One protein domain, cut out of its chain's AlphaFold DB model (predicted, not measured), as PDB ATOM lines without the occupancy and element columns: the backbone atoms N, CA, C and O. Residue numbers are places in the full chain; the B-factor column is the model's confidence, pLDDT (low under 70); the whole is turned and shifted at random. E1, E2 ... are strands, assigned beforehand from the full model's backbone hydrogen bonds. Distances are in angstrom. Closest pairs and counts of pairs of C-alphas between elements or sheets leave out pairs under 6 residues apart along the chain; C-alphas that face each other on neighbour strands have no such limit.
ATOM      1  N   SER A 591     290.929 277.387 167.157       89.31
ATOM      2  CA  SER A 591     290.847 275.967 167.506       89.31
ATOM      3  C   SER A 591     292.069 275.195 166.993       89.31
ATOM      4  O   SER A 591     292.562 275.402 165.880       89.31
ATOM      5  N   MET A 592     292.601 274.301 167.828       91.38
ATOM      6  CA  MET A 592     293.834 273.557 167.554       91.38
ATOM      7  C   MET A 592     293.603 272.057 167.693       91.38
ATOM      8  O   MET A 592     292.947 271.609 168.632       91.38
ATOM      9  N   ARG A 593     294.120 271.265 166.747       89.94
ATOM     10  CA  ARG A 593     293.955 269.801 166.728       89.94
ATOM     11  C   ARG A 593     295.223 269.115 166.240       89.94
ATOM     12  O   ARG A 593     295.833 269.559 165.275       89.94
ATOM     13  N   LEU A 594     295.587 267.999 166.864       92.50
ATOM     14  CA  LEU A 594     296.683 267.134 166.424       92.50
ATOM     15  C   LEU A 594     296.111 265.795 165.951       92.50
ATOM     16  O   LEU A 594     295.404 265.123 166.698       92.50
ATOM     17  N   LEU A 595     296.417 265.403 164.715       91.12
ATOM     18  CA  LEU A 595     296.003 264.130 164.126       91.12
ATOM     19  C   LEU A 595     297.209 263.195 163.984       91.12
ATOM     20  O   LEU A 595     298.278 263.640 163.564       91.12
ATOM     21  N   LYS A 596     297.026 261.901 164.289       93.62
ATOM     22  CA  LYS A 596     298.013 260.842 164.025       93.62
ATOM     23  C   LYS A 596     297.590 259.977 162.835       93.62
ATOM     24  O   LYS A 596     296.557 259.309 162.889       93.62
ATOM     25  N   ASN A 597     298.466 259.897 161.842       93.38
ATOM     26  CA  ASN A 597     298.475 258.905 160.774       93.38
ATOM     27  C   ASN A 597     299.552 257.822 161.042       93.38
ATOM     28  O   ASN A 597     300.495 258.062 161.808       93.38
ATOM     29  N   PRO A 598     299.452 256.626 160.425       93.69
ATOM     30  CA  PRO A 598     300.528 255.630 160.440       93.69
ATOM     31  C   PRO A 598     301.852 256.209 159.924       93.69
ATOM     32  O   PRO A 598     301.857 257.167 159.148       93.69
ATOM     33  N   HIS A 599     302.979 255.641 160.343       95.56
ATOM     34  CA  HIS A 599     304.287 256.115 159.897       95.56
ATOM     35  C   HIS A 599     304.599 255.589 158.484       95.56
ATOM     36  O   HIS A 599     304.262 254.442 158.191       95.56
ATOM     37  N   PRO A 600     305.295 256.336 157.604       94.31
ATOM     38  CA  PRO A 600     305.635 255.845 156.264       94.31
ATOM     39  C   PRO A 600     306.523 254.586 156.231       94.31
ATOM     40  O   PRO A 600     306.665 253.980 155.174       94.31
ATOM     41  N   LYS A 601     307.115 254.189 157.369       93.38
ATOM     42  CA  LYS A 601     307.871 252.935 157.547       93.38
ATOM     43  C   LYS A 601     307.079 251.801 158.211       93.38
ATOM     44  O   LYS A 601     307.578 250.680 158.265       93.38
ATOM     45  N   SER A 602     305.888 252.058 158.759       91.12
ATOM     46  CA  SER A 602     305.151 251.044 159.519       91.12
ATOM     47  C   SER A 602     304.290 250.173 158.598       91.12
ATOM     48  O   SER A 602     303.163 250.542 158.269       91.12
ATOM     49  N   ASP A 603     304.781 248.977 158.250       86.19
ATOM     50  CA  ASP A 603     304.009 247.943 157.528       86.19
ATOM     51  C   ASP A 603     302.723 247.524 158.271       86.19
ATOM     52  O   ASP A 603     301.781 246.982 157.685       86.19
ATOM     53  N   GLN A 604     302.677 247.743 159.588       78.06
ATOM     54  CA  GLN A 604     301.540 247.397 160.433       78.06
ATOM     55  C   GLN A 604     300.585 248.580 160.606       78.06
ATOM     56  O   GLN A 604     300.989 249.698 160.919       78.06
ATOM     57  N   LYS A 605     299.281 248.298 160.503       74.25
ATOM     58  CA  LYS A 605     298.222 249.221 160.931       74.25
ATOM     59  C   LYS A 605     298.227 249.327 162.456       74.25
ATOM     60  O   LYS A 605     297.517 248.581 163.132       74.25
ATOM     61  N   GLU A 606     299.042 250.231 162.990       72.31
ATOM     62  CA  GLU A 606     299.019 250.556 164.413       72.31
ATOM     63  C   GLU A 606     297.614 250.966 164.873       72.31
ATOM     64  O   GLU A 606     296.842 251.596 164.145       72.31
ATOM     65  N   LYS A 607     297.297 250.651 166.131       65.88
ATOM     66  CA  LYS A 607     296.138 251.247 166.799       65.88
ATOM     67  C   LYS A 607     296.441 252.718 167.068       65.88
ATOM     68  O   LYS A 607     297.562 253.054 167.444       65.88
ATOM     69  N   GLN A 608     295.445 253.582 166.897       53.19
ATOM     70  CA  GLN A 608     295.586 254.996 167.232       53.19
ATOM     71  C   GLN A 608     295.960 255.135 168.714       53.19
ATOM     72  O   GLN A 608     295.270 254.618 169.591       53.19
ATOM     73  N   VAL A 609     297.083 255.806 168.961       62.12
ATOM     74  CA  VAL A 609     297.553 256.184 170.295       62.12
ATOM     75  C   VAL A 609     297.250 257.664 170.456       62.12
ATOM     76  O   VAL A 609     297.617 258.464 169.594       62.12
ATOM     77  N   GLU A 610     296.557 258.006 171.537       49.75
ATOM     78  CA  GLU A 610     296.268 259.382 171.929       49.75
ATOM     79  C   GLU A 610     297.577 260.145 172.179       49.75
ATOM     80  O   GLU A 610     298.523 259.594 172.747       49.75
ATOM     81  N   VAL A 611     297.664 261.396 171.718       63.44
ATOM     82  CA  VAL A 611     298.883 262.205 171.847       63.44
ATOM     83  C   VAL A 611     298.576 263.515 172.546       63.44
ATOM     84  O   VAL A 611     297.891 264.382 172.007       63.44
ATOM     85  N   THR A 612     299.140 263.662 173.742       62.97
ATOM     86  CA  THR A 612     299.096 264.897 174.517       62.97
ATOM     87  C   THR A 612     299.965 265.961 173.849       62.97
ATOM     88  O   THR A 612     301.195 265.894 173.887       62.97
ATOM     89  N   LEU A 613     299.322 266.964 173.258       71.50
ATOM     90  CA  LEU A 613     299.959 268.230 172.920       71.50
ATOM     91  C   LEU A 613     299.962 269.109 174.174       71.50
ATOM     92  O   LEU A 613     298.906 269.343 174.756       71.50
ATOM     93  N   LEU A 614     301.125 269.614 174.584       72.81
ATOM     94  CA  LEU A 614     301.205 270.606 175.657       72.81
ATOM     95  C   LEU A 614     301.447 271.989 175.054       72.81
ATOM     96  O   LEU A 614     302.539 272.253 174.536       72.81
ATOM     97  N   GLU A 615     300.447 272.867 175.153       76.00
ATOM     98  CA  GLU A 615     300.623 274.292 174.876       76.00
ATOM     99  C   GLU A 615     301.523 274.914 175.957       76.00
ATOM    100  O   GLU A 615     301.318 274.762 177.168       76.00
ATOM    101  N   GLY A 616     302.589 275.557 175.493       62.69
ATOM    102  CA  GLY A 616     303.554 276.292 176.290       62.69
ATOM    103  C   GLY A 616     303.051 277.685 176.653       62.69
ATOM    104  O   GLY A 616     302.006 278.146 176.201       62.69
ATOM    105  N   LYS A 617     303.817 278.377 177.495       65.62
ATOM    106  CA  LYS A 617     303.435 279.691 178.013       65.62
ATOM    107  C   LYS A 617     303.244 280.708 176.878       65.62
ATOM    108  O   LYS A 617     304.153 280.908 176.077       65.62
ATOM    109  N   LYS A 618     302.087 281.381 176.865       68.31
ATOM    110  CA  LYS A 618     301.805 282.554 176.023       68.31
ATOM    111  C   LYS A 618     302.819 283.656 176.375       68.31
ATOM    112  O   LYS A 618     302.718 284.260 177.444       68.31
ATOM    113  N   GLU A 619     303.809 283.908 175.518       67.00
ATOM    114  CA  GLU A 619     304.783 284.990 175.731       67.00
ATOM    115  C   GLU A 619     304.321 286.267 175.024       67.00
ATOM    116  O   GLU A 619     304.556 286.468 173.832       67.00
ATOM    117  N   ALA A 620     303.656 287.147 175.776       60.25
ATOM    118  CA  ALA A 620     303.295 288.478 175.299       60.25
ATOM    119  C   ALA A 620     304.562 289.321 175.070       60.25
ATOM    120  O   ALA A 620     305.315 289.592 176.007       60.25
ATOM    121  N   HIS A 621     304.804 289.747 173.829       54.94
ATOM    122  CA  HIS A 621     305.873 290.698 173.537       54.94
ATOM    123  C   HIS A 621     305.477 292.108 173.984       54.94
ATOM    124  O   HIS A 621     304.472 292.666 173.554       54.94
ATOM    125  N   SER A 622     306.287 292.683 174.873       46.38
ATOM    126  CA  SER A 622     306.088 294.024 175.423       46.38
ATOM    127  C   SER A 622     306.499 295.093 174.405       46.38
ATOM    128  O   SER A 622     307.620 295.595 174.450       46.38
ATOM    129  N   GLY A 623     305.591 295.438 173.491       55.03
ATOM    130  CA  GLY A 623     305.781 296.514 172.517       55.03
ATOM    131  C   GLY A 623     304.573 296.682 171.599       55.03
ATOM    132  O   GLY A 623     303.795 297.618 171.773       55.03
ATOM    133  N   ASP A 624     304.399 295.747 170.663       59.25
ATOM    134  CA  ASP A 624     303.407 295.836 169.586       59.25
ATOM    135  C   ASP A 624     302.179 294.934 169.773       59.25
ATOM    136  O   ASP A 624     302.247 293.813 170.281       59.25
ATOM    137  N   LYS A 625     301.022 295.439 169.331       58.22
ATOM    138  CA  LYS A 625     299.704 294.817 169.526       58.22
ATOM    139  C   LYS A 625     299.304 293.879 168.379       58.22
ATOM    140  O   LYS A 625     298.431 294.235 167.590       58.22
ATOM    141  N   SER A 626     299.858 292.667 168.335       61.19
ATOM    142  CA  SER A 626     299.204 291.523 167.657       61.19
ATOM    143  C   SER A 626     299.890 290.178 167.899       61.19
ATOM    144  O   SER A 626     299.205 289.196 168.181       61.19
ATOM    145  N   THR A 627     301.219 290.114 167.782       73.44
ATOM    146  CA  THR A 627     301.944 288.841 167.639       73.44
ATOM    147  C   THR A 627     301.996 288.029 168.934       73.44
ATOM    148  O   THR A 627     302.898 288.173 169.761       73.44
ATOM    149  N   VAL A 628     301.038 287.117 169.098       79.38
ATOM    150  CA  VAL A 628     301.061 286.111 170.168       79.38
ATOM    151  C   VAL A 628     302.065 285.020 169.801       79.38
ATOM    152  O   VAL A 628     301.930 284.375 168.758       79.38
ATOM    153  N   LYS A 629     303.046 284.781 170.675       84.56
ATOM    154  CA  LYS A 629     303.971 283.644 170.568       84.56
ATOM    155  C   LYS A 629     303.394 282.436 171.302       84.56
ATOM    156  O   LYS A 629     303.096 282.530 172.495       84.56
ATOM    157  N   ARG A 630     303.247 281.307 170.601       88.19
ATOM    158  CA  ARG A 630     302.798 280.022 171.160       88.19
ATOM    159  C   ARG A 630     303.852 278.946 170.903       88.19
ATOM    160  O   ARG A 630     304.265 278.719 169.768       88.19
ATOM    161  N   ALA A 631     304.275 278.266 171.963       86.38
ATOM    162  CA  ALA A 631     305.133 277.091 171.864       86.38
ATOM    163  C   ALA A 631     304.303 275.817 172.060       86.38
ATOM    164  O   ALA A 631     303.387 275.795 172.876       86.38
ATOM    165  N   PHE A 632     304.655 274.739 171.371       89.50
ATOM    166  CA  PHE A 632     304.062 273.416 171.524       89.50
ATOM    167  C   PHE A 632     305.167 272.412 171.807       89.50
ATOM    168  O   PHE A 632     306.137 272.341 171.053       89.50
ATOM    169  N   SER A 633     305.035 271.618 172.868       84.12
ATOM    170  CA  SER A 633     306.025 270.582 173.190       84.12
ATOM    171  C   SER A 633     305.492 269.180 172.894       84.12
ATOM    172  O   SER A 633     304.360 268.839 173.240       84.12
ATOM    173  N   VAL A 634     306.318 268.373 172.219       85.75
ATOM    174  CA  VAL A 634     305.992 267.012 171.773       85.75
ATOM    175  C   VAL A 634     307.032 266.056 172.353       85.75
ATOM    176  O   VAL A 634     308.154 265.922 171.862       85.75
ATOM    177  N   LEU A 635     306.675 265.448 173.484       71.38
ATOM    178  CA  LEU A 635     307.637 264.859 174.427       71.38
ATOM    179  C   LEU A 635     307.928 263.386 174.161       71.38
ATOM    180  O   LEU A 635     309.053 262.905 174.334       71.38
ATOM    181  N   ARG A 636     306.844 262.673 173.870       70.81
ATOM    182  CA  ARG A 636     306.689 261.235 173.707       70.81
ATOM    183  C   ARG A 636     305.444 261.058 172.855       70.81
ATOM    184  O   ARG A 636     304.381 261.555 173.211       70.81
ATOM    185  N   THR A 637     305.581 260.333 171.762       78.81
ATOM    186  CA  THR A 637     304.467 259.853 170.952       78.81
ATOM    187  C   THR A 637     304.772 258.412 170.564       78.81
ATOM    188  O   THR A 637     305.903 257.945 170.730       78.81
ATOM    189  N   ALA A 638     303.787 257.705 170.021       88.94
ATOM    190  CA  ALA A 638     304.086 256.545 169.190       88.94
ATOM    191  C   ALA A 638     304.744 256.995 167.866       88.94
ATOM    192  O   ALA A 638     304.641 258.164 167.482       88.94
ATOM    193  N   GLU A 639     305.399 256.070 167.168       93.06
ATOM    194  CA  GLU A 639     305.903 256.289 165.807       93.06
ATOM    195  C   GLU A 639     304.729 256.622 164.863       93.06
ATOM    196  O   GLU A 639     303.664 256.013 164.960       93.06
ATOM    197  N   GLY A 640     304.853 257.634 164.002       95.00
ATOM    198  CA  GLY A 640     303.719 258.131 163.219       95.00
ATOM    199  C   GLY A 640     304.008 259.371 162.380       95.00
ATOM    200  O   GLY A 640     304.960 260.109 162.630       95.00
ATOM    201  N   ALA A 641     303.140 259.607 161.395       95.75
ATOM    202  CA  ALA A 641     303.028 260.898 160.726       95.75
ATOM    203  C   ALA A 641     301.975 261.746 161.448       95.75
ATOM    204  O   ALA A 641     300.879 261.271 161.746       95.75
ATOM    205  N   TYR A 642     302.303 262.997 161.743       95.62
ATOM    206  CA  TYR A 642     301.496 263.897 162.555       95.62
ATOM    207  C   TYR A 642     301.097 265.132 161.762       95.62
ATOM    208  O   TYR A 642     301.942 265.760 161.132       95.62
ATOM    209  N   THR A 643     299.821 265.503 161.845       95.94
ATOM    210  CA  THR A 643     299.292 266.737 161.254       95.94
ATOM    211  C   THR A 643     298.723 267.597 162.369       95.94
ATOM    212  O   THR A 643     297.670 267.282 162.928       95.94
ATOM    213  N   PHE A 644     299.417 268.681 162.701       95.44
ATOM    214  CA  PHE A 644     298.908 269.713 163.591       95.44
ATOM    215  C   PHE A 644     298.153 270.764 162.776       95.44
ATOM    216  O   PHE A 644     298.677 271.304 161.804       95.44
ATOM    217  N   ILE A 645     296.910 271.028 163.157       94.56
ATOM    218  CA  ILE A 645     295.993 271.935 162.474       94.56
ATOM    219  C   ILE A 645     295.686 273.090 163.417       94.56
ATOM    220  O   ILE A 645     295.182 272.870 164.519       94.56
ATOM    221  N   VAL A 646     295.945 274.311 162.955       94.62
ATOM    222  CA  VAL A 646     295.508 275.551 163.602       94.62
ATOM    223  C   VAL A 646     294.433 276.168 162.722       94.62
ATOM    224  O   VAL A 646     294.717 276.547 161.586       94.62
ATOM    225  N   LYS A 647     293.201 276.245 163.221       94.06
ATOM    226  CA  LYS A 647     292.057 276.841 162.528       94.06
ATOM    227  C   LYS A 647     291.666 278.146 163.216       94.06
ATOM    228  O   LYS A 647     291.519 278.189 164.432       94.06
ATOM    229  N   ASN A 648     291.471 279.190 162.424       94.56
ATOM    230  CA  ASN A 648     290.818 280.418 162.855       94.56
ATOM    231  C   ASN A 648     289.312 280.289 162.598       94.56
ATOM    232  O   ASN A 648     288.905 279.894 161.506       94.56
ATOM    233  N   GLU A 649     288.489 280.574 163.602       93.25
ATOM    234  CA  GLU A 649     287.023 280.510 163.516       93.25
ATOM    235  C   GLU A 649     286.378 281.912 163.519       93.25
ATOM    236  O   GLU A 649     285.155 282.035 163.480       93.25
ATOM    237  N   GLU A 650     287.191 282.977 163.520       91.44
ATOM    238  CA  GLU A 650     286.736 284.368 163.475       91.44
ATOM    239  C   GLU A 650     286.658 284.966 162.066       91.44
ATOM    240  O   GLU A 650     287.198 284.455 161.086       91.44
ATOM    241  N   ASN A 651     286.056 286.159 162.014       91.31
ATOM    242  CA  ASN A 651     286.123 287.093 160.893       91.31
ATOM    243  C   ASN A 651     287.397 287.977 160.897       91.31
ATOM    244  O   ASN A 651     287.556 288.808 160.004       91.31
ATOM    245  N   ALA A 652     288.290 287.828 161.883       91.75
ATOM    246  CA  ALA A 652     289.547 288.573 162.001       91.75
ATOM    247  C   ALA A 652     290.734 287.829 161.354       91.75
ATOM    248  O   ALA A 652     290.734 286.603 161.267       91.75
ATOM    249  N   VAL A 653     291.768 288.560 160.919       91.81
ATOM    250  CA  VAL A 653     293.065 287.981 160.517       91.81
ATOM    251  C   VAL A 653     293.975 287.931 161.743       91.81
ATOM    252  O   VAL A 653     294.197 288.963 162.373       91.81
ATOM    253  N   TYR A 654     294.557 286.768 162.035       91.12
ATOM    254  CA  TYR A 654     295.582 286.620 163.074       91.12
ATOM    255  C   TYR A 654     296.975 286.444 162.477       91.12
ATOM    256  O   TYR A 654     297.139 285.814 161.434       91.12
ATOM    257  N   GLU A 655     297.988 286.950 163.179       92.12
ATOM    258  CA  GLU A 655     299.400 286.694 162.903       92.12
ATOM    259  C   GLU A 655     300.071 286.232 164.205       92.12
ATOM    260  O   GLU A 655     299.966 286.893 165.240       92.12
ATOM    261  N   THR A 656     300.688 285.050 164.188       90.50
ATOM    262  CA  THR A 656     301.202 284.374 165.390       90.50
ATOM    263  C   THR A 656     302.523 283.667 165.095       90.50
ATOM    264  O   THR A 656     302.716 283.141 164.001       90.50
ATOM    265  N   ASP A 657     303.441 283.648 166.061       93.00
ATOM    266  CA  ASP A 657     304.662 282.844 165.958       93.00
ATOM    267  C   ASP A 657     304.434 281.495 166.645       93.00
ATOM    268  O   ASP A 657     304.087 281.451 167.830       93.00
ATOM    269  N   LEU A 658     304.654 280.401 165.914       94.31
ATOM    270  CA  LEU A 658     304.464 279.034 166.396       94.31
ATOM    271  C   LEU A 658     305.815 278.312 166.499       94.31
ATOM    272  O   LEU A 658     306.545 278.206 165.514       94.31
ATOM    273  N   ALA A 659     306.144 277.787 167.678       94.56
ATOM    274  CA  ALA A 659     307.386 277.051 167.925       94.56
ATOM    275  C   ALA A 659     307.101 275.600 168.335       94.56
ATOM    276  O   ALA A 659     306.424 275.359 169.330       94.56
ATOM    277  N   PHE A 660     307.646 274.626 167.609       94.94
ATOM    278  CA  PHE A 660     307.518 273.201 167.926       94.94
ATOM    279  C   PHE A 660     308.793 272.696 168.600       94.94
ATOM    280  O   PHE A 660     309.863 272.718 167.993       94.94
ATOM    281  N   LEU A 661     308.662 272.216 169.837       92.88
ATOM    282  CA  LEU A 661     309.723 271.669 170.683       92.88
ATOM    283  C   LEU A 661     309.587 270.141 170.736       92.88
ATOM    284  O   LEU A 661     308.903 269.585 171.602       92.88
ATOM    285  N   ILE A 662     310.200 269.450 169.777       92.38
ATOM    286  CA  ILE A 662     310.139 267.990 169.661       92.38
ATOM    287  C   ILE A 662     311.286 267.366 170.469       92.38
ATOM    288  O   ILE A 662     312.432 267.792 170.357       92.38
ATOM    289  N   PHE A 663     310.978 266.350 171.283       87.25
ATOM    290  CA  PHE A 663     311.930 265.607 172.128       87.25
ATOM    291  C   PHE A 663     312.796 266.467 173.065       87.25
ATOM    292  O   PHE A 663     313.942 266.112 173.340       87.25
ATOM    293  N   GLN A 664     312.238 267.556 173.601       82.06
ATOM    294  CA  GLN A 664     312.931 268.454 174.532       82.06
ATOM    295  C   GLN A 664     313.659 267.693 175.664       82.06
ATOM    296  O   GLN A 664     313.070 266.834 176.331       82.06
ATOM    297  N   GLY A 665     314.943 268.001 175.871       76.75
ATOM    298  CA  GLY A 665     315.817 267.383 176.869       76.75
ATOM    299  C   GLY A 665     316.334 265.980 176.518       76.75
ATOM    300  O   GLY A 665     316.747 265.251 177.423       76.75
ATOM    301  N   LYS A 666     316.281 265.547 175.248       81.62
ATOM    302  CA  LYS A 666     316.631 264.173 174.825       81.62
ATOM    303  C   LYS A 666     317.515 264.157 173.576       81.62
ATOM    304  O   LYS A 666     317.569 265.104 172.799       81.62
ATOM    305  N   LYS A 667     318.192 263.029 173.329       82.69
ATOM    306  CA  LYS A 667     318.887 262.798 172.052       82.69
ATOM    307  C   LYS A 667     317.855 262.785 170.918       82.69
ATOM    308  O   LYS A 667     316.961 261.946 170.936       82.69
ATOM    309  N   GLY A 668     318.016 263.681 169.945       83.06
ATOM    310  CA  GLY A 668     317.021 263.926 168.894       83.06
ATOM    311  C   GLY A 668     316.120 265.137 169.153       83.06
ATOM    312  O   GLY A 668     315.195 265.354 168.379       83.06
ATOM    313  N   GLU A 669     316.381 265.927 170.204       89.62
ATOM    314  CA  GLU A 669     315.726 267.221 170.411       89.62
ATOM    315  C   GLU A 669     315.822 268.108 169.165       89.62
ATOM    316  O   GLU A 669     316.906 268.313 168.608       89.62
ATOM    317  N   ARG A 670     314.679 268.654 168.742       93.19
ATOM    318  CA  ARG A 670     314.593 269.557 167.599       93.19
ATOM    319  C   ARG A 670     313.563 270.651 167.837       93.19
ATOM    320  O   ARG A 670     312.409 270.377 168.158       93.19
ATOM    321  N   THR A 671     313.985 271.890 167.604       94.25
ATOM    322  CA  THR A 671     313.101 273.061 167.571       94.25
ATOM    323  C   THR A 671     312.830 273.464 166.122       94.25
ATOM    324  O   THR A 671     313.768 273.554 165.328       94.25
ATOM    325  N   LYS A 672     311.567 273.728 165.772       96.06
ATOM    326  CA  LYS A 672     311.162 274.314 164.482       96.06
ATOM    327  C   LYS A 672     310.263 275.517 164.751       96.06
ATOM    328  O   LYS A 672     309.197 275.369 165.342       96.06
ATOM    329  N   ASN A 673     310.703 276.689 164.310       95.44
ATOM    330  CA  ASN A 673     309.977 277.944 164.480       95.44
ATOM    331  C   ASN A 673     309.333 278.353 163.154       95.44
ATOM    332  O   ASN A 673     309.996 278.351 162.118       95.44
ATOM    333  N   PHE A 674     308.064 278.740 163.211       95.50
ATOM    334  CA  PHE A 674     307.309 279.340 162.120       95.50
ATOM    335  C   PHE A 674     306.886 280.737 162.579       95.50
ATOM    336  O   PHE A 674     306.006 280.881 163.424       95.50
ATOM    337  N   THR A 675     307.568 281.763 162.077       94.69
ATOM    338  CA  THR A 675     307.290 283.168 162.406       94.69
ATOM    339  C   THR A 675     306.223 283.753 161.489       94.69
ATOM    340  O   THR A 675     306.180 283.390 160.313       94.69
ATOM    341  N   ALA A 676     305.429 284.698 161.993       92.12
ATOM    342  CA  ALA A 676     304.401 285.418 161.238       92.12
ATOM    343  C   ALA A 676     303.399 284.492 160.511       92.12
ATOM    344  O   ALA A 676     303.022 284.725 159.360       92.12
ATOM    345  N   VAL A 677     302.950 283.421 161.179       94.50
ATOM    346  CA  VAL A 677     301.918 282.519 160.648       94.50
ATOM    347  C   VAL A 677     300.603 283.285 160.561       94.50
ATOM    348  O   VAL A 677     299.971 283.574 161.579       94.50
ATOM    349  N   ARG A 678     300.190 283.609 159.334       94.62
ATOM    350  CA  ARG A 678     298.922 284.288 159.054       94.62
ATOM    351  C   ARG A 678     297.772 283.293 158.982       94.62
ATOM    352  O   ARG A 678     297.763 282.401 158.137       94.62
ATOM    353  N   LEU A 679     296.787 283.490 159.851       94.50
ATOM    354  CA  LEU A 679     295.530 282.754 159.880       94.50
ATOM    355  C   LEU A 679     294.421 283.699 159.401       94.50
ATOM    356  O   LEU A 679     293.928 284.539 160.157       94.50
ATOM    357  N   SER A 680     294.051 283.588 158.129       94.31
ATOM    358  CA  SER A 680     292.920 284.329 157.559       94.31
ATOM    359  C   SER A 680     291.583 283.888 158.187       94.31
ATOM    360  O   SER A 680     291.509 282.793 158.748       94.31
ATOM    361  N   PRO A 681     290.520 284.706 158.090       94.81
ATOM    362  CA  PRO A 681     289.179 284.344 158.539       94.81
ATOM    363  C   PRO A 681     288.723 282.972 158.038       94.81
ATOM    364  O   PRO A 681     288.833 282.683 156.847       94.81
ATOM    365  N   HIS A 682     288.202 282.143 158.943       93.38
ATOM    366  CA  HIS A 682     287.701 280.782 158.677       93.38
ATOM    367  C   HIS A 682     288.693 279.782 158.047       93.38
ATOM    368  O   HIS A 682     288.283 278.676 157.686       93.38
ATOM    369  N   THR A 683     289.988 280.107 157.918       95.06
ATOM    370  CA  THR A 683     290.982 279.192 157.326       95.06
ATOM    371  C   THR A 683     291.702 278.329 158.364       95.06
ATOM    372  O   THR A 683     291.684 278.592 159.570       95.06
ATOM    373  N   SER A 684     292.361 277.265 157.890       94.12
ATOM    374  CA  SER A 684     293.229 276.418 158.711       94.12
ATOM    375  C   SER A 684     294.613 276.261 158.095       94.12
ATOM    376  O   SER A 684     294.714 275.869 156.933       94.12
ATOM    377  N   VAL A 685     295.663 276.462 158.888       95.31
ATOM    378  CA  VAL A 685     297.044 276.117 158.522       95.31
ATOM    379  C   VAL A 685     297.383 274.736 159.086       95.31
ATOM    380  O   VAL A 685     296.975 274.386 160.197       95.31
ATOM    381  N   ARG A 686     298.106 273.935 158.300       95.81
ATOM    382  CA  ARG A 686     298.489 272.554 158.619       95.81
ATOM    383  C   ARG A 686     300.011 272.459 158.674       95.81
ATOM    384  O   ARG A 686     300.672 272.823 157.711       95.81
ATOM    385  N   PHE A 687     300.544 271.936 159.772       96.69
ATOM    386  CA  PHE A 687     301.965 271.637 159.961       96.69
ATOM    387  C   PHE A 687     302.119 270.126 160.066       96.69
ATOM    388  O   PHE A 687     301.465 269.499 160.907       96.69
ATOM    389  N   LYS A 688     302.947 269.528 159.210       96.75
ATOM    390  CA  LYS A 688     303.054 268.070 159.099       96.75
ATOM    391  C   LYS A 688     304.450 267.615 159.539       96.75
ATOM    392  O   LYS A 688     305.439 268.188 159.091       96.75
ATOM    393  N   PHE A 689     304.567 266.599 160.400       96.81
ATOM    394  CA  PHE A 689     305.865 266.086 160.874       96.81
ATOM    395  C   PHE A 689     305.885 264.572 161.158       96.81
ATOM    396  O   PHE A 689     304.884 263.995 161.570       96.81
ATOM    397  N   LEU A 690     307.034 263.916 160.957       96.50
ATOM    398  CA  LEU A 690     307.269 262.503 161.294       96.50
ATOM    399  C   LEU A 690     307.962 262.352 162.647       96.50
ATOM    400  O   LEU A 690     308.893 263.095 162.963       96.50
ATOM    401  N   LEU A 691     307.564 261.326 163.400       95.38
ATOM    402  CA  LEU A 691     308.220 260.868 164.626       95.38
ATOM    403  C   LEU A 691     308.435 259.347 164.537       95.38
ATOM    404  O   LEU A 691     307.516 258.656 164.096       95.38
ATOM    405  N   PRO A 692     309.583 258.806 164.990       93.56
ATOM    406  CA  PRO A 692     310.570 259.429 165.880       93.56
ATOM    407  C   PRO A 692     311.672 260.281 165.219       93.56
ATOM    408  O   PRO A 692     312.509 260.816 165.938       93.56
ATOM    409  N   GLU A 693     311.715 260.443 163.897       94.44
ATOM    410  CA  GLU A 693     312.808 261.179 163.234       94.44
ATOM    411  C   GLU A 693     312.765 262.718 163.376       94.44
ATOM    412  O   GLU A 693     313.743 263.379 163.032       94.44
ATOM    413  N   ALA A 694     311.666 263.297 163.879       95.06
ATOM    414  CA  ALA A 694     311.465 264.745 164.043       95.06
ATOM    415  C   ALA A 694     311.639 265.551 162.737       95.06
ATOM    416  O   ALA A 694     312.221 266.639 162.735       95.06
ATOM    417  N   ILE A 695     311.147 265.019 161.615       96.12
ATOM    418  CA  ILE A 695     311.223 265.638 160.276       96.12
ATOM    419  C   ILE A 695     309.946 266.432 160.024       96.12
ATOM    420  O   ILE A 695     308.868 265.858 160.128       96.12
ATOM    421  N   PHE A 696     310.039 267.698 159.626       97.12
ATOM    422  CA  PHE A 696     308.889 268.459 159.140       97.12
ATOM    423  C   PHE A 696     308.706 268.251 157.634       97.12
ATOM    424  O   PHE A 696     309.676 268.106 156.892       97.12
ATOM    425  N   TRP A 697     307.465 268.268 157.153       97.25
ATOM    426  CA  TRP A 697     307.155 268.182 155.721       97.25
ATOM    427  C   TRP A 697     307.771 269.344 154.936       97.25
ATOM    428  O   TRP A 697     308.139 269.199 153.770       97.25
ATOM    429  N   GLU A 698     307.942 270.487 155.597       96.25
ATOM    430  CA  GLU A 698     308.551 271.703 155.065       96.25
ATOM    431  C   GLU A 698     310.099 271.666 155.089       96.25
ATOM    432  O   GLU A 698     310.739 272.612 154.635       96.25
ATOM    433  N   ASP A 699     310.729 270.599 155.602       96.81
ATOM    434  CA  ASP A 699     312.190 270.417 155.578       96.81
ATOM    435  C   ASP A 699     312.673 269.854 154.232       96.81
ATOM    436  O   ASP A 699     313.101 268.703 154.149       96.81
ATOM    437  N   GLU A 700     312.635 270.653 153.162       96.88
ATOM    438  CA  GLU A 700     313.093 270.205 151.830       96.88
ATOM    439  C   GLU A 700     314.536 269.653 151.847       96.88
ATOM    440  O   GLU A 700     314.824 268.683 151.154       96.88
ATOM    441  N   GLU A 701     315.417 270.190 152.702       96.88
ATOM    442  CA  GLU A 701     316.801 269.716 152.898       96.88
ATOM    443  C   GLU A 701     316.910 268.264 153.403       96.88
ATOM    444  O   GLU A 701     317.949 267.624 153.222       96.88
ATOM    445  N   TYR A 702     315.866 267.728 154.046       96.62
ATOM    446  CA  TYR A 702     315.859 266.339 154.503       96.62
ATOM    447  C   TYR A 702     315.581 265.351 153.360       96.62
ATOM    448  O   TYR A 702     316.010 264.197 153.422       96.62
ATOM    449  N   PHE A 703     314.848 265.761 152.326       97.88
ATOM    450  CA  PHE A 703     314.388 264.864 151.271       97.88
ATOM    451  C   PHE A 703     315.372 264.864 150.093       97.88
ATOM    452  O   PHE A 703     315.774 265.910 149.597       97.88
ATOM    453  N   SER A 704     315.762 263.678 149.618       97.94
ATOM    454  CA  SER A 704     316.630 263.544 148.439       97.94
ATOM    455  C   SER A 704     315.883 263.815 147.131       97.94
ATOM    456  O   SER A 704     316.511 264.089 146.113       97.94
ATOM    457  N   GLY A 705     314.549 263.762 147.153       97.75
ATOM    458  CA  GLY A 705     313.719 264.153 146.024       97.75
ATOM    459  C   GLY A 705     312.235 264.244 146.365       97.75
ATOM    460  O   GLY A 705     311.776 263.839 147.438       97.75
ATOM    461  N   LYS A 706     311.469 264.770 145.405       98.06
ATOM    462  CA  LYS A 706     310.007 264.807 145.438       98.06
ATOM    463  C   LYS A 706     309.418 264.380 144.097       98.06
ATOM    464  O   LYS A 706     309.961 264.701 143.045       98.06
ATOM    465  N   ILE A 707     308.304 263.661 144.159       98.00
ATOM    466  CA  ILE A 707     307.475 263.256 143.024       98.00
ATOM    467  C   ILE A 707     306.117 263.921 143.220       98.00
ATOM    468  O   ILE A 707     305.473 263.741 144.256       98.00
ATOM    469  N   GLU A 708     305.684 264.693 142.234       97.81
ATOM    470  CA  GLU A 708     304.437 265.445 142.288       97.81
ATOM    471  C   GLU A 708     303.457 264.917 141.235       97.81
ATOM    472  O   GLU A 708     303.828 264.691 140.086       97.81
ATOM    473  N   ASN A 709     302.210 264.698 141.647       97.19
ATOM    474  CA  ASN A 709     301.101 264.264 140.802       97.19
ATOM    475  C   ASN A 709     299.955 265.299 140.882       97.19
ATOM    476  O   ASN A 709     300.061 266.282 141.622       97.19
ATOM    477  N   SER A 710     298.851 265.087 140.158       96.56
ATOM    478  CA  SER A 710     297.636 265.921 140.213       96.56
ATOM    479  C   SER A 710     297.180 266.196 141.652       96.56
ATOM    480  O   SER A 710     297.158 267.343 142.082       96.56
ATOM    481  N   GLU A 711     296.893 265.129 142.397       96.38
ATOM    482  CA  GLU A 711     296.235 265.150 143.715       96.38
ATOM    483  C   GLU A 711     297.208 265.040 144.899       96.38
ATOM    484  O   GLU A 711     296.836 265.263 146.048       96.38
ATOM    485  N   THR A 712     298.445 264.597 144.663       96.94
ATOM    486  CA  THR A 712     299.349 264.142 145.737       96.94
ATOM    487  C   THR A 712     300.791 264.568 145.496       96.94
ATOM    488  O   THR A 712     301.260 264.615 144.359       96.94
ATOM    489  N   MET A 713     301.512 264.840 146.581       97.25
ATOM    490  CA  MET A 713     302.958 265.057 146.581       97.25
ATOM    491  C   MET A 713     303.610 263.973 147.441       97.25
ATOM    492  O   MET A 713     303.156 263.681 148.543       97.25
ATOM    493  N   THR A 714     304.670 263.357 146.925       97.62
ATOM    494  CA  THR A 714     305.446 262.326 147.623       97.62
ATOM    495  C   THR A 714     306.875 262.815 147.783       97.62
ATOM    496  O   THR A 714     307.557 263.036 146.785       97.62
ATOM    497  N   LYS A 715     307.340 262.979 149.018       98.06
ATOM    498  CA  LYS A 715     308.734 263.315 149.328       98.06
ATOM    499  C   LYS A 715     309.464 262.066 149.802       98.06
ATOM    500  O   LYS A 715     308.891 261.257 150.534       98.06
ATOM    501  N   PHE A 716     310.713 261.888 149.387       98.00
ATOM    502  CA  PHE A 716     311.482 260.695 149.728       98.00
ATOM    503  C   PHE A 716     312.925 261.009 150.123       98.00
ATOM    504  O   PHE A 716     313.494 262.015 149.708       98.00
ATOM    505  N   ASN A 717     313.512 260.139 150.945       98.06
ATOM    506  CA  ASN A 717     314.922 260.167 151.319       98.06
ATOM    507  C   ASN A 717     315.528 258.776 151.085       98.06
ATOM    508  O   ASN A 717     315.288 257.838 151.847       98.06
ATOM    509  N   GLU A 718     316.341 258.658 150.034       97.25
ATOM    510  CA  GLU A 718     317.016 257.416 149.627       97.25
ATOM    511  C   GLU A 718     317.910 256.818 150.723       97.25
ATOM    512  O   GLU A 718     318.023 255.600 150.830       97.25
ATOM    513  N   LYS A 719     318.530 257.659 151.562       97.00
ATOM    514  CA  LYS A 719     319.461 257.223 152.616       97.00
ATOM    515  C   LYS A 719     318.744 256.627 153.826       97.00
ATOM    516  O   LYS A 719     319.345 255.835 154.546       97.00
ATOM    517  N   THR A 720     317.496 257.026 154.084       96.25
ATOM    518  CA  THR A 720     316.728 256.595 155.269       96.25
ATOM    519  C   THR A 720     315.503 255.746 154.939       96.25
ATOM    520  O   THR A 720     314.821 255.293 155.863       96.25
ATOM    521  N   GLY A 721     315.220 255.522 153.651       96.69
ATOM    522  CA  GLY A 721     314.097 254.717 153.164       96.69
ATOM    523  C   GLY A 721     312.718 255.347 153.386       96.69
ATOM    524  O   GLY A 721     311.711 254.681 153.170       96.69
ATOM    525  N   ILE A 722     312.644 256.605 153.834       96.81
ATOM    526  CA  ILE A 722     311.367 257.298 154.036       96.81
ATOM    527  C   ILE A 722     310.781 257.662 152.671       96.81
ATOM    528  O   ILE A 722     311.431 258.351 151.887       96.81
ATOM    529  N   VAL A 723     309.537 257.246 152.423       97.31
ATOM    530  CA  VAL A 723     308.721 257.657 151.270       97.31
ATOM    531  C   VAL A 723     307.383 258.161 151.805       97.31
ATOM    532  O   VAL A 723     306.451 257.393 152.027       97.31
ATOM    533  N   TRP A 724     307.299 259.460 152.074       97.50
ATOM    534  CA  TRP A 724     306.135 260.087 152.693       97.50
ATOM    535  C   TRP A 724     305.258 260.723 151.615       97.50
ATOM    536  O   TRP A 724     305.686 261.625 150.893       97.50
ATOM    537  N   LYS A 725     304.027 260.222 151.483       96.94
ATOM    538  CA  LYS A 725     303.027 260.708 150.531       96.94
ATOM    539  C   LYS A 725     301.914 261.453 151.257       96.94
ATOM    540  O   LYS A 725     301.285 260.894 152.149       96.94
ATOM    541  N   GLU A 726     301.631 262.661 150.795       96.31
ATOM    542  CA  GLU A 726     300.525 263.504 151.243       96.31
ATOM    543  C   GLU A 726     299.587 263.804 150.069       96.31
ATOM    544  O   GLU A 726     300.013 263.891 148.910       96.31
ATOM    545  N   THR A 727     298.302 264.002 150.359       95.12
ATOM    546  CA  THR A 727     297.424 264.749 149.450       95.12
ATOM    547  C   THR A 727     297.872 266.202 149.420       95.12
ATOM    548  O   THR A 727     298.295 266.753 150.442       95.12
ATOM    549  N   LYS A 728     297.774 266.831 148.250       93.12
ATOM    550  CA  LYS A 728     297.761 268.291 148.185       93.12
ATOM    551  C   LYS A 728     296.525 268.771 148.942       93.12
ATOM    552  O   LYS A 728     295.482 268.120 148.896       93.12
TER     553      LYS A 728
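Overview. This is residues 591 to 728 of the 730 residues of the protein "AMIN domain-containing protein" of Nitrospirae bacterium RBG_13_43_8 (UniProt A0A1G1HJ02). Two twisted three-stranded sheets stand partly face to face as a small sandwich, E1, E3 and E6 in one, E2, E4 and E5 in the other. A third small sheet, E7 to E9, forms a separate head, and a long loop between E1 and E2 reaches far out. The printed part has 138 residues, under half of them in named elements, with no named helix and nine named strands, E1 to E9 in chain order; the class is all strand. The orders are E1-E3-E6, antiparallel, E2-E4-E5, mixed, and E7-E8-E9, antiparallel. The whole is compact, with a radius of gyration of the C-alphas of 16.1 A and spans of 48, 39 and 29 A.

Along the chain. Find C-alpha 591 at (290.847, 275.967, 167.506), where E1, residues 591 to 597, begins. Next come E2, 628 to 634; E3, 640 to 648, 25.8 A; E4, 654 to 662, 24.5 A; and E5, 670 to 679, 24.4 A, which bends by 68 degrees at 676. E6, 684 to 691, E7, 705 to 708, and E8, 712 to 717, lead to E9, 722 to 727, ending at (297.424, 264.749, 149.450).

Arrangement. Inner strand E3 is antiparallel to E1, N 593 to O 645 2.9 A, and to E6, N 642 to O 689 2.8 A. Look next at E4, parallel to E2, N 632 to O 659 2.8 A, and in a hairpin with E5, N 660 to O 672 2.8 A. Between these sheets, the closest C-alphas of E3 and E5 are Asn 648 and Leu 679, 6.0 A. The meander E7, E8, E9, each strand the antiparallel neighbour of the one before, has N 707 to O 714 at 2.8 A and N 715 to O 724 at 2.8 A; its strands are apart from E1 to E6.

Size, cuts and confidence. The farthest C-alphas, Asp 603 and Gly 623, are 50.9 A apart. The printed part has no cut. E1 to E2 and E6 to E7 are long links. Residues 607 to 612 and 616 to 626 have pLDDT under 70.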